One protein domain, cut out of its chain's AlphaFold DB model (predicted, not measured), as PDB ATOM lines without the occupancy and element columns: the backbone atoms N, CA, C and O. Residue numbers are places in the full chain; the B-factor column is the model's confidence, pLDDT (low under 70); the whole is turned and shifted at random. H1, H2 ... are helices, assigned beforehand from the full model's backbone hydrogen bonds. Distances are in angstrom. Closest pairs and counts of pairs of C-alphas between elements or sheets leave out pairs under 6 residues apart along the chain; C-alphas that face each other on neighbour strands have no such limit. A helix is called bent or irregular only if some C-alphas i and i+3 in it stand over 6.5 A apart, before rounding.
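What this domain is: This is residues 43 to 133 of the 703 residues of a protein of Mytilus coruscus (UniProt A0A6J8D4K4). The model is a flat, open horseshoe: H1 and H5 are its two arms, H2 makes a corner with H1, H3 lies inside the bend, and H4 lies at the end away from the arms' free ends. Residues 43 to 53 of H1 and 122 to 133, mostly H5, stick out. The printed part has 91 residues with five named helices, H1 to H5, and no named strand: all helix, loose, radius of gyration of the C-alphas 15.7 A, spans 46 by 35 by 17 A.

Where its parts are: H1, residues 43 to 60, begins at C-alpha 43 (86.586, 52.721, 94.262) and spans 25.2 A; it is irregular, with C-alphas 44 and 47 7.0 A apart. H2 is residues 65 to 74, 14.2 A; H3 84 to 89; H4 101 to 104. H5, residues 111 to 132, spans 31.5 A to C-alpha 132 (97.378, 41.301, 92.566).

How they stand to each other: H1, with residues 55 to 59 alone, touches H2 at a steep tilt of 60 degrees, opposite ways; the closest C-alphas, Ile 59 and Pro 65, are 5.2 A apart. H2 touches H3, about perpendicular at 83 degrees; the closest C-alphas, Arg 73 and Ser 84, are 5.1 A apart. H4 and H5 touch no helix. Every O i to N i+4 pair is within hydrogen-bond range in H2, H3 and H5, 12 of 14 in H1; H4 is too short for one.

The domain as a whole: The farthest C-alphas, Ala 101 and Ser 133, are 47.8 A apart. The printed part has no cut; the link H3 to H4 is long. Residues 43 to 45 and 131 to 133 have pLDDT under 70.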
ATOM      1  N   GLN A  43      85.751  52.882  95.455       56.66
ATOM      2  CA  GLN A  43      86.586  52.721  94.262       56.66
ATOM      3  C   GLN A  43      86.073  53.522  93.052       56.66
ATOM      4  O   GLN A  43      86.897  54.001  92.273       56.66
ATOM      5  N   ALA A  44      84.755  53.737  92.909       57.06
ATOM      6  CA  ALA A  44      84.214  54.586  91.841       57.06
ATOM      7  C   ALA A  44      84.592  56.063  92.040       57.06
ATOM      8  O   ALA A  44      85.125  56.703  91.130       57.06
ATOM      9  N   ASN A  45      84.402  56.584  93.255       68.06
ATOM     10  CA  ASN A  45      84.754  57.966  93.597       68.06
ATOM     11  C   ASN A  45      86.258  58.160  93.861       68.06
ATOM     12  O   ASN A  45      86.730  59.295  93.933       68.06
ATOM     13  N   GLY A  46      87.045  57.080  93.892       70.88
ATOM     14  CA  GLY A  46      88.489  57.101  94.113       70.88
ATOM     15  C   GLY A  46      89.267  58.017  93.159       70.88
ATOM     16  O   GLY A  46      90.295  58.565  93.550       70.88
ATOM     17  N   GLN A  47      88.779  58.271  91.936       73.25
ATOM     18  CA  GLN A  47      89.383  59.289  91.060       73.25
ATOM     19  C   GLN A  47      89.212  60.712  91.621       73.25
ATOM     20  O   GLN A  47      90.178  61.480  91.663       73.25
ATOM     21  N   ALA A  48      88.012  61.050  92.102       77.31
ATOM     22  CA  ALA A  48      87.720  62.330  92.736       77.31
ATOM     23  C   ALA A  48      88.460  62.473  94.077       77.31
ATOM     24  O   ALA A  48      89.075  63.509  94.322       77.31
ATOM     25  N   GLU A  49      88.505  61.425  94.904       77.88
ATOM     26  CA  GLU A  49      89.259  61.419  96.166       77.88
ATOM     27  C   GLU A  49      90.765  61.633  95.953       77.88
ATOM     28  O   GLU A  49      91.382  62.479  96.611       77.88
ATOM     29  N   ARG A  50      91.374  60.914  94.999       81.12
ATOM     30  CA  ARG A  50      92.794  61.085  94.647       81.12
ATOM     31  C   ARG A  50      93.063  62.482  94.090       81.12
ATOM     32  O   ARG A  50      94.103  63.068  94.409       81.12
ATOM     33  N   PHE A  51      92.135  63.053  93.321       82.50
ATOM     34  CA  PHE A  51      92.237  64.438  92.865       82.50
ATOM     35  C   PHE A  51      92.130  65.435  94.030       82.50
ATOM     36  O   PHE A  51      92.978  66.315  94.148       82.50
ATOM     37  N   VAL A  52      91.185  65.256  94.956       84.00
ATOM     38  CA  VAL A  52      91.063  66.065  96.182       84.00
ATOM     39  C   VAL A  52      92.335  65.985  97.032       84.00
ATOM     40  O   VAL A  52      92.798  67.012  97.529       84.00
ATOM     41  N   GLN A  53      92.955  64.808  97.166       83.62
ATOM     42  CA  GLN A  53      94.247  64.677  97.847       83.62
ATOM     43  C   GLN A  53      95.380  65.384  97.084       83.62
ATOM     44  O   GLN A  53      96.222  66.032  97.702       83.62
ATOM     45  N   THR A  54      95.375  65.334  95.748       85.38
ATOM     46  CA  THR A  54      96.324  66.089  94.913       85.38
ATOM     47  C   THR A  54      96.170  67.599  95.119       85.38
ATOM     48  O   THR A  54      97.164  68.284  95.343       85.38
ATOM     49  N   VAL A  55      94.940  68.120  95.133       86.38
ATOM     50  CA  VAL A  55      94.653  69.544  95.383       86.38
ATOM     51  C   VAL A  55      95.066  69.957  96.800       86.38
ATOM     52  O   VAL A  55      95.737  70.972  96.960       86.38
ATOM     53  N   LYS A  56      94.766  69.148  97.827       86.69
ATOM     54  CA  LYS A  56      95.230  69.384  99.210       86.69
ATOM     55  C   LYS A  56      96.762  69.458  99.295       86.69
ATOM     56  O   LYS A  56      97.291  70.354  99.951       86.69
ATOM     57  N   ASN A  57      97.472  68.579  98.585       86.44
ATOM     58  CA  ASN A  57      98.936  68.594  98.516       86.44
ATOM     59  C   ASN A  57      99.483  69.817  97.749       86.44
ATOM     60  O   ASN A  57     100.504  70.369  98.149       86.44
ATOM     61  N   LEU A  58      98.814  70.262  96.678       86.06
ATOM     62  CA  LEU A  58      99.188  71.469  95.923       86.06
ATOM     63  C   LEU A  58      99.031  72.746  96.760       86.06
ATOM     64  O   LEU A  58      99.924  73.587  96.748       86.06
ATOM     65  N   ILE A  59      97.929  72.866  97.508       86.94
ATOM     66  CA  ILE A  59      97.667  74.008  98.397       86.94
ATOM     67  C   ILE A  59      98.693  74.040  99.539       86.94
ATOM     68  O   ILE A  59      99.284  75.084  99.788       86.94
ATOM     69  N   LYS A  60      98.998  72.895 100.172       85.06
ATOM     70  CA  LYS A  60     100.065  72.813 101.190       85.06
ATOM     71  C   LYS A  60     101.440  73.266 100.675       85.06
ATOM     72  O   LYS A  60     102.227  73.787 101.454       85.06
ATOM     73  N   LYS A  61     101.738  73.071  99.385       82.88
ATOM     74  CA  LYS A  61     103.040  73.399  98.773       82.88
ATOM     75  C   LYS A  61     103.111  74.786  98.115       82.88
ATOM     76  O   LYS A  61     104.142  75.113  97.534       82.88
ATOM     77  N   SER A  62     102.055  75.603  98.170       83.25
ATOM     78  CA  SER A  62     102.033  76.918  97.515       83.25
ATOM     79  C   SER A  62     101.191  77.943  98.268       83.25
ATOM     80  O   SER A  62      99.993  77.755  98.455       83.25
ATOM     81  N   LYS A  63     101.799  79.096  98.582       84.81
ATOM     82  CA  LYS A  63     101.102  80.263  99.156       84.81
ATOM     83  C   LYS A  63     100.003  80.824  98.234       84.81
ATOM     84  O   LYS A  63      99.088  81.478  98.717       84.81
ATOM     85  N   ASP A  64     100.072  80.551  96.927       88.56
ATOM     86  CA  ASP A  64      99.016  80.855  95.951       88.56
ATOM     87  C   ASP A  64      98.391  79.545  95.412       88.56
ATOM     88  O   ASP A  64      99.055  78.805  94.665       88.56
ATOM     89  N   PRO A  65      97.121  79.238  95.745       86.75
ATOM     90  CA  PRO A  65      96.447  78.030  95.278       86.75
ATOM     91  C   PRO A  65      96.032  78.112  93.799       86.75
ATOM     92  O   PRO A  65      95.969  77.085  93.119       86.75
ATOM     93  N   TYR A  66      95.778  79.308  93.261       87.88
ATOM     94  CA  TYR A  66      95.384  79.499  91.864       87.88
ATOM     95  C   TYR A  66      96.569  79.282  90.925       87.88
ATOM     96  O   TYR A  66      96.425  78.600  89.905       87.88
ATOM     97  N   LYS A  67      97.756  79.776  91.298       87.31
ATOM     98  CA  LYS A  67      99.011  79.498  90.585       87.31
ATOM     99  C   LYS A  67      99.378  78.014  90.632       87.31
ATOM    100  O   LYS A  67      99.685  77.443  89.588       87.31
ATOM    101  N   ALA A  68      99.239  77.354  91.784       87.69
ATOM    102  CA  ALA A  68      99.467  75.908  91.887       87.69
ATOM    103  C   ALA A  68      98.526  75.095  90.976       87.69
ATOM    104  O   ALA A  68      98.964  74.183  90.275       87.69
ATOM    105  N   MET A  69      97.241  75.464  90.915       88.50
ATOM    106  CA  MET A  69      96.263  74.837  90.015       88.50
ATOM    107  C   MET A  69      96.531  75.136  88.529       88.50
ATOM    108  O   MET A  69      96.231  74.305  87.669       88.50
ATOM    109  N   LEU A  70      97.106  76.298  88.205       89.00
ATOM    110  CA  LEU A  70      97.540  76.661  86.853       89.00
ATOM    111  C   LEU A  70      98.747  75.821  86.400       89.00
ATOM    112  O   LEU A  70      98.711  75.242  85.312       89.00
ATOM    113  N   ASP A  71      99.779  75.702  87.236       88.88
ATOM    114  CA  ASP A  71     100.969  74.895  86.943       88.88
ATOM    115  C   ASP A  71     100.664  73.381  86.940       88.88
ATOM    116  O   ASP A  71     101.195  72.646  86.102       88.88
ATOM    117  N   TYR A  72      99.716  72.911  87.762       90.12
ATOM    118  CA  TYR A  72      99.176  71.548  87.662       90.12
ATOM    119  C   TYR A  72      98.482  71.302  86.312       90.12
ATOM    120  O   TYR A  72      98.815  70.344  85.618       90.12
ATOM    121  N   ARG A  73      97.579  72.194  85.872       89.75
ATOM    122  CA  ARG A  73      96.912  72.086  84.554       89.75
ATOM    123  C   ARG A  73      97.893  72.108  83.378       89.75
ATOM    124  O   ARG A  73      97.592  71.529  82.334       89.75
ATOM    125  N   ASN A  74      99.041  72.763  83.537       89.00
ATOM    126  CA  ASN A  74     100.128  72.794  82.558       89.00
ATOM    127  C   ASN A  74     101.070  71.580  82.625       89.00
ATOM    128  O   ASN A  74     101.837  71.372  81.683       89.00
ATOM    129  N   THR A  75     101.024  70.770  83.684       88.38
ATOM    130  CA  THR A  75     101.909  69.609  83.849       88.38
ATOM    131  C   THR A  75     101.472  68.456  82.931       88.38
ATOM    132  O   THR A  75     100.306  68.064  82.972       88.38
ATOM    133  N   PRO A  76     102.365  67.907  82.080       87.69
ATOM    134  CA  PRO A  76     102.059  66.738  81.258       87.69
ATOM    135  C   PRO A  76     101.732  65.500  82.091       87.69
ATOM    136  O   PRO A  76     102.398  65.236  83.093       87.69
ATOM    137  N   LEU A  77     100.755  64.715  81.641       84.75
ATOM    138  CA  LEU A  77     100.492  63.384  82.177       84.75
ATOM    139  C   LEU A  77     101.569  62.402  81.691       84.75
ATOM    140  O   LEU A  77     101.891  62.372  80.500       84.75
ATOM    141  N   ASP A  78     102.081  61.565  82.595       78.38
ATOM    142  CA  ASP A  78     102.922  60.420  82.225       78.38
ATOM    143  C   ASP A  78     102.196  59.503  81.217       78.38
ATOM    144  O   ASP A  78     100.963  59.405  81.224       78.38
ATOM    145  N   GLU A  79     102.977  58.854  80.345       80.62
ATOM    146  CA  GLU A  79     102.568  58.005  79.200       80.62
ATOM    147  C   GLU A  79     101.812  58.715  78.060       80.62
ATOM    148  O   GLU A  79     101.883  58.274  76.913       80.62
ATOM    149  N   ILE A  80     101.108  59.812  78.347       83.19
ATOM    150  CA  ILE A  80     100.281  60.550  77.375       83.19
ATOM    151  C   ILE A  80     101.019  61.794  76.839       83.19
ATOM    152  O   ILE A  80     100.730  62.260  75.739       83.19
ATOM    153  N   GLU A  81     101.974  62.331  77.608       86.00
ATOM    154  CA  GLU A  81     102.835  63.494  77.312       86.00
ATOM    155  C   GLU A  81     102.119  64.840  77.070       86.00
ATOM    156  O   GLU A  81     102.762  65.872  76.846       86.00
ATOM    157  N   LEU A  82     100.793  64.862  77.182       87.44
ATOM    158  CA  LEU A  82      99.955  66.054  77.103       87.44
ATOM    159  C   LEU A  82      99.481  66.455  78.500       87.44
ATOM    160  O   LEU A  82      99.206  65.606  79.346       87.44
ATOM    161  N   SER A  83      99.394  67.759  78.751       90.06
ATOM    162  CA  SER A  83      98.837  68.292  79.997       90.06
ATOM    163  C   SER A  83      97.319  68.411  79.931       90.06
ATOM    164  O   SER A  83      96.741  68.488  78.844       90.06
ATOM    165  N   SER A  84      96.657  68.500  81.086       89.06
ATOM    166  CA  SER A  84      95.200  68.668  81.155       89.06
ATOM    167  C   SER A  84      94.716  69.912  80.397       89.06
ATOM    168  O   SER A  84      93.666  69.872  79.765       89.06
ATOM    169  N   ALA A  85      95.499  71.000  80.377       89.69
ATOM    170  CA  ALA A  85      95.210  72.181  79.559       89.69
ATOM    171  C   ALA A  85      95.302  71.906  78.045       89.69
ATOM    172  O   ALA A  85      94.465  72.396  77.287       89.69
ATOM    173  N   GLN A  86      96.271  71.098  77.598       89.56
ATOM    174  CA  GLN A  86      96.379  70.709  76.188       89.56
ATOM    175  C   GLN A  86      95.269  69.738  75.769       89.56
ATOM    176  O   GLN A  86      94.762  69.858  74.661       89.56
ATOM    177  N   LEU A  87      94.864  68.818  76.649       89.19
ATOM    178  CA  LEU A  87      93.773  67.872  76.390       89.19
ATOM    179  C   LEU A  87      92.393  68.551  76.368       89.19
ATOM    180  O   LEU A  87      91.548  68.169  75.568       89.19
ATOM    181  N   HIS A  88      92.169  69.559  77.216       86.06
ATOM    182  CA  HIS A  88      90.863  70.217  77.362       86.06
ATOM    183  C   HIS A  88      90.699  71.501  76.523       86.06
ATOM    184  O   HIS A  88      89.588  71.834  76.130       86.06
ATOM    185  N   ILE A  89      91.786  72.238  76.252       85.06
ATOM    186  CA  ILE A  89      91.761  73.568  75.597       85.06
ATOM    187  C   ILE A  89      92.707  73.617  74.372       85.06
ATOM    188  O   ILE A  89      92.919  74.671  73.774       85.06
ATOM    189  N   GLY A  90      93.339  72.498  73.997       86.31
ATOM    190  CA  GLY A  90      94.213  72.399  72.818       86.31
ATOM    191  C   GLY A  90      95.530  73.187  72.891       86.31
ATOM    192  O   GLY A  90      96.272  73.221  71.909       86.31
ATOM    193  N   ARG A  91      95.847  73.845  74.015       87.75
ATOM    194  CA  ARG A  91      97.003  74.755  74.160       87.75
ATOM    195  C   ARG A  91      97.605  74.726  75.561       87.75
ATOM    196  O   ARG A  91      96.940  74.331  76.517       87.75
ATOM    197  N   ARG A  92      98.841  75.212  75.709       89.12
ATOM    198  CA  ARG A  92      99.407  75.509  77.036       89.12
ATOM    199  C   ARG A  92      98.924  76.869  77.532       89.12
ATOM    200  O   ARG A  92      98.665  77.785  76.748       89.12
ATOM    201  N   LEU A  93      98.795  76.999  78.848       88.94
ATOM    202  CA  LEU A  93      98.493  78.267  79.506       88.94
ATOM    203  C   LEU A  93      99.810  78.973  79.850       88.94
ATOM    204  O   LEU A  93     100.810  78.317  80.136       88.94
ATOM    205  N   LYS A  94      99.837  80.308  79.847       87.00
ATOM    206  CA  LYS A  94     101.002  81.061  80.333       87.00
ATOM    207  C   LYS A  94     101.051  80.939  81.861       87.00
ATOM    208  O   LYS A  94     100.085  81.322  82.512       87.00
ATOM    209  N   SER A  95     102.142  80.418  82.417       85.00
ATOM    210  CA  SER A  95     102.367  80.332  83.868       85.00
ATOM    211  C   SER A  95     103.767  80.839  84.240       85.00
ATOM    212  O   SER A  95     104.349  81.623  83.488       85.00
ATOM    213  N   SER A  96     104.300  80.454  85.405       76.25
ATOM    214  CA  SER A  96     105.584  80.969  85.912       76.25
ATOM    215  C   SER A  96     106.809  80.491  85.124       76.25
ATOM    216  O   SER A  96     107.886  81.052  85.300       76.25
ATOM    217  N   LEU A  97     106.664  79.450  84.296       80.00
ATOM    218  CA  LEU A  97     107.746  78.881  83.495       80.00
ATOM    219  C   LEU A  97     107.764  79.493  82.080       80.00
ATOM    220  O   LEU A  97     106.713  79.538  81.425       80.00
ATOM    221  N   PRO A  98     108.933  79.926  81.565       79.12
ATOM    222  CA  PRO A  98     109.033  80.515  80.234       79.12
ATOM    223  C   PRO A  98     108.595  79.503  79.167       79.12
ATOM    224  O   PRO A  98     109.163  78.423  79.027       79.12
ATOM    225  N   THR A  99     107.559  79.865  78.414       79.88
ATOM    226  CA  THR A  99     106.950  79.035  77.367       79.88
ATOM    227  C   THR A  99     106.989  79.802  76.052       79.88
ATOM    228  O   THR A  99     106.568  80.959  76.003       79.88
ATOM    229  N   SER A 100     107.495  79.181  74.984       82.94
ATOM    230  CA  SER A 100     107.616  79.839  73.680       82.94
ATOM    231  C   SER A 100     106.243  80.149  73.072       82.94
ATOM    232  O   SER A 100     105.299  79.363  73.181       82.94
ATOM    233  N   ALA A 101     106.130  81.299  72.402       82.94
ATOM    234  CA  ALA A 101     104.863  81.796  71.856       82.94
ATOM    235  C   ALA A 101     104.099  80.799  70.947       82.94
ATOM    236  O   ALA A 101     102.869  80.773  71.039       82.94
ATOM    237  N   PRO A 102     104.746  79.938  70.126       83.69
ATOM    238  CA  PRO A 102     104.035  78.912  69.361       83.69
ATOM    239  C   PRO A 102     103.257  77.911  70.231       83.69
ATOM    240  O   PRO A 102     102.154  77.526  69.857       83.69
ATOM    241  N   LEU A 103     103.773  77.538  71.409       81.06
ATOM    242  CA  LEU A 103     103.154  76.544  72.305       81.06
ATOM    243  C   LEU A 103     101.939  77.083  73.086       81.06
ATOM    244  O   LEU A 103     101.226  76.312  73.732       81.06
ATOM    245  N   LEU A 104     101.711  78.399  73.043       85.62
ATOM    246  CA  LEU A 104     100.541  79.059  73.631       85.62
ATOM    247  C   LEU A 104      99.349  79.131  72.658       85.62
ATOM    248  O   LEU A 104      98.232  79.427  73.092       85.62
ATOM    249  N   LYS A 105      99.570  78.866  71.362       85.81
ATOM    250  CA  LYS A 105      98.508  78.794  70.348       85.81
ATOM    251  C   LYS A 105      97.736  77.466  70.462       85.81
ATOM    252  O   LYS A 105      98.315  76.471  70.898       85.81
ATOM    253  N   PRO A 106      96.449  77.421  70.065       85.94
ATOM    254  CA  PRO A 106      95.729  76.166  69.868       85.94
ATOM    255  C   PRO A 106      96.453  75.250  68.877       85.94
ATOM    256  O   PRO A 106      96.922  75.691  67.830       85.94
ATOM    257  N   THR A 107      96.513  73.967  69.215       80.12
ATOM    258  CA  THR A 107      97.100  72.893  68.410       80.12
ATOM    259  C   THR A 107      96.146  71.709  68.383       80.12
ATOM    260  O   THR A 107      95.604  71.323  69.418       80.12
ATOM    261  N   PHE A 108      95.930  71.129  67.201       79.56
ATOM    262  CA  PHE A 108      95.045  69.978  67.056       79.56
ATOM    263  C   PHE A 108      95.692  68.728  67.664       79.56
ATOM    264  O   PHE A 108      96.754  68.281  67.229       79.56
ATOM    265  N   VAL A 109      95.048  68.163  68.684       82.31
ATOM    266  CA  VAL A 109      95.479  66.924  69.333       82.31
ATOM    267  C   VAL A 109      94.890  65.740  68.567       82.31
ATOM    268  O   VAL A 109      93.682  65.665  68.374       82.31
ATOM    269  N   ASN A 110      95.730  64.785  68.152       86.19
ATOM    270  CA  ASN A 110      95.251  63.563  67.506       86.19
ATOM    271  C   ASN A 110      94.514  62.679  68.530       86.19
ATOM    272  O   ASN A 110      95.127  61.916  69.282       86.19
ATOM    273  N   GLU A 111      93.189  62.796  68.536       87.56
ATOM    274  CA  GLU A 111      92.280  62.092  69.439       87.56
ATOM    275  C   GLU A 111      92.456  60.566  69.385       87.56
ATOM    276  O   GLU A 111      92.494  59.914  70.425       87.56
ATOM    277  N   GLN A 112      92.648  59.985  68.194       89.25
ATOM    278  CA  GLN A 112      92.855  58.541  68.039       89.25
ATOM    279  C   GLN A 112      94.155  58.069  68.707       89.25
ATOM    280  O   GLN A 112      94.175  57.002  69.325       89.25
ATOM    281  N   LYS A 113      95.241  58.854  68.622       88.38
ATOM    282  CA  LYS A 113      96.496  58.576  69.339       88.38
ATOM    283  C   LYS A 113      96.274  58.658  70.851       88.38
ATOM    284  O   LYS A 113      96.718  57.769  71.572       88.38
ATOM    285  N   VAL A 114      95.569  59.686  71.323       89.38
ATOM    286  CA  VAL A 114      95.279  59.878  72.754       89.38
ATOM    287  C   VAL A 114      94.402  58.750  73.305       89.38
ATOM    288  O   VAL A 114      94.778  58.148  74.307       89.38
ATOM    289  N   LYS A 115      93.314  58.376  72.620       90.19
ATOM    290  CA  LYS A 115      92.471  57.220  72.974       90.19
ATOM    291  C   LYS A 115      93.281  55.918  73.029       90.19
ATOM    292  O   LYS A 115      93.190  55.192  74.010       90.19
ATOM    293  N   LYS A 116      94.161  55.654  72.053       90.69
ATOM    294  CA  LYS A 116      95.060  54.478  72.086       90.69
ATOM    295  C   LYS A 116      96.005  54.473  73.298       90.69
ATOM    296  O   LYS A 116      96.237  53.410  73.867       90.69
ATOM    297  N   LEU A 117      96.527  55.631  73.713       88.50
ATOM    298  CA  LEU A 117      97.386  55.746  74.901       88.50
ATOM    299  C   LEU A 117      96.598  55.559  76.209       88.50
ATOM    300  O   LEU A 117      97.044  54.801  77.067       88.50
ATOM    301  N   TYR A 118      95.409  56.161  76.337       87.06
ATOM    302  CA  TYR A 118      94.517  55.925  77.482       87.06
ATOM    303  C   TYR A 118      94.117  54.449  77.604       87.06
ATOM    304  O   TYR A 118      94.235  53.885  78.690       87.06
ATOM    305  N   ASN A 119      93.726  53.799  76.503       89.19
ATOM    306  CA  ASN A 119      93.346  52.385  76.511       89.19
ATOM    307  C   ASN A 119      94.530  51.487  76.912       89.19
ATOM    308  O   ASN A 119      94.366  50.606  77.752       89.19
ATOM    309  N   LYS A 120      95.743  51.741  76.389       88.44
ATOM    310  CA  LYS A 120      96.958  51.012  76.799       88.44
ATOM    311  C   LYS A 120      97.235  51.176  78.299       88.44
ATOM    312  O   LYS A 120      97.577  50.203  78.971       88.44
ATOM    313  N   ARG A 121      97.084  52.391  78.830       85.62
ATOM    314  CA  ARG A 121      97.254  52.682  80.259       85.62
ATOM    315  C   ARG A 121      96.217  51.958  81.118       85.62
ATOM    316  O   ARG A 121      96.592  51.346  82.113       85.62
ATOM    317  N   GLN A 122      94.946  51.963  80.712       84.50
ATOM    318  CA  GLN A 122      93.873  51.222  81.387       84.50
ATOM    319  C   GLN A 122      94.151  49.713  81.393       84.50
ATOM    320  O   GLN A 122      94.163  49.119  82.463       84.50
ATOM    321  N   GLN A 123      94.493  49.118  80.245       86.38
ATOM    322  CA  GLN A 123      94.876  47.700  80.137       86.38
ATOM    323  C   GLN A 123      96.086  47.345  81.014       86.38
ATOM    324  O   GLN A 123      96.144  46.269  81.605       86.38
ATOM    325  N   THR A 124      97.057  48.256  81.129       83.31
ATOM    326  CA  THR A 124      98.235  48.072  81.990       83.31
ATOM    327  C   THR A 124      97.836  48.099  83.470       83.31
ATOM    328  O   THR A 124      98.251  47.232  84.238       83.31
ATOM    329  N   GLN A 125      96.989  49.050  83.873       80.56
ATOM    330  CA  GLN A 125      96.451  49.140  85.235       80.56
ATOM    331  C   GLN A 125      95.581  47.925  85.590       80.56
ATOM    332  O   GLN A 125      95.745  47.363  86.670       80.56
ATOM    333  N   GLU A 126      94.723  47.479  84.672       81.25
ATOM    334  CA  GLU A 126      93.906  46.270  84.796       81.25
ATOM    335  C   GLU A 126      94.773  45.013  84.940       81.25
ATOM    336  O   GLU A 126      94.546  44.219  85.849       81.25
ATOM    337  N   TYR A 127      95.808  44.847  84.107       79.25
ATOM    338  CA  TYR A 127      96.732  43.713  84.199       79.25
ATOM    339  C   TYR A 127      97.388  43.622  85.584       79.25
ATOM    340  O   TYR A 127      97.376  42.556  86.200       79.25
ATOM    341  N   TYR A 128      97.925  44.732  86.107       75.06
ATOM    342  CA  TYR A 128      98.529  44.735  87.442       75.06
ATOM    343  C   TYR A 128      97.484  44.553  88.553       75.06
ATOM    344  O   TYR A 128      97.730  43.793  89.487       75.06
ATOM    345  N   PHE A 129      96.304  45.169  88.446       73.38
ATOM    346  CA  PHE A 129      95.219  44.990  89.415       73.38
ATOM    347  C   PHE A 129      94.739  43.533  89.478       73.38
ATOM    348  O   PHE A 129      94.639  42.966  90.565       73.38
ATOM    349  N   ASN A 130      94.518  42.894  88.328       75.12
ATOM    350  CA  ASN A 130      94.096  41.496  88.242       75.12
ATOM    351  C   ASN A 130      95.208  40.536  88.697       75.12
ATOM    352  O   ASN A 130      94.918  39.548  89.363       75.12
ATOM    353  N   LYS A 131      96.485  40.849  88.427       69.44
ATOM    354  CA  LYS A 131      97.646  40.079  88.913       69.44
ATOM    355  C   LYS A 131      97.794  40.093  90.442       69.44
ATOM    356  O   LYS A 131      98.335  39.142  91.001       69.44
ATOM    357  N   HIS A 132      97.347  41.159  91.105       59.47
ATOM    358  CA  HIS A 132      97.378  41.301  92.566       59.47
ATOM    359  C   HIS A 132      96.014  41.068  93.241       59.47
ATOM    360  O   HIS A 132      95.924  41.117  94.466       59.47
ATOM    361  N   SER A 133      94.964  40.787  92.466       61.19
ATOM    362  CA  SER A 133      93.650  40.409  92.985       61.19
ATOM    363  C   SER A 133      93.618  38.933  93.380       61.19
ATOM    364  O   SER A 133      94.253  38.087  92.752       61.19
TER     365      SER A 133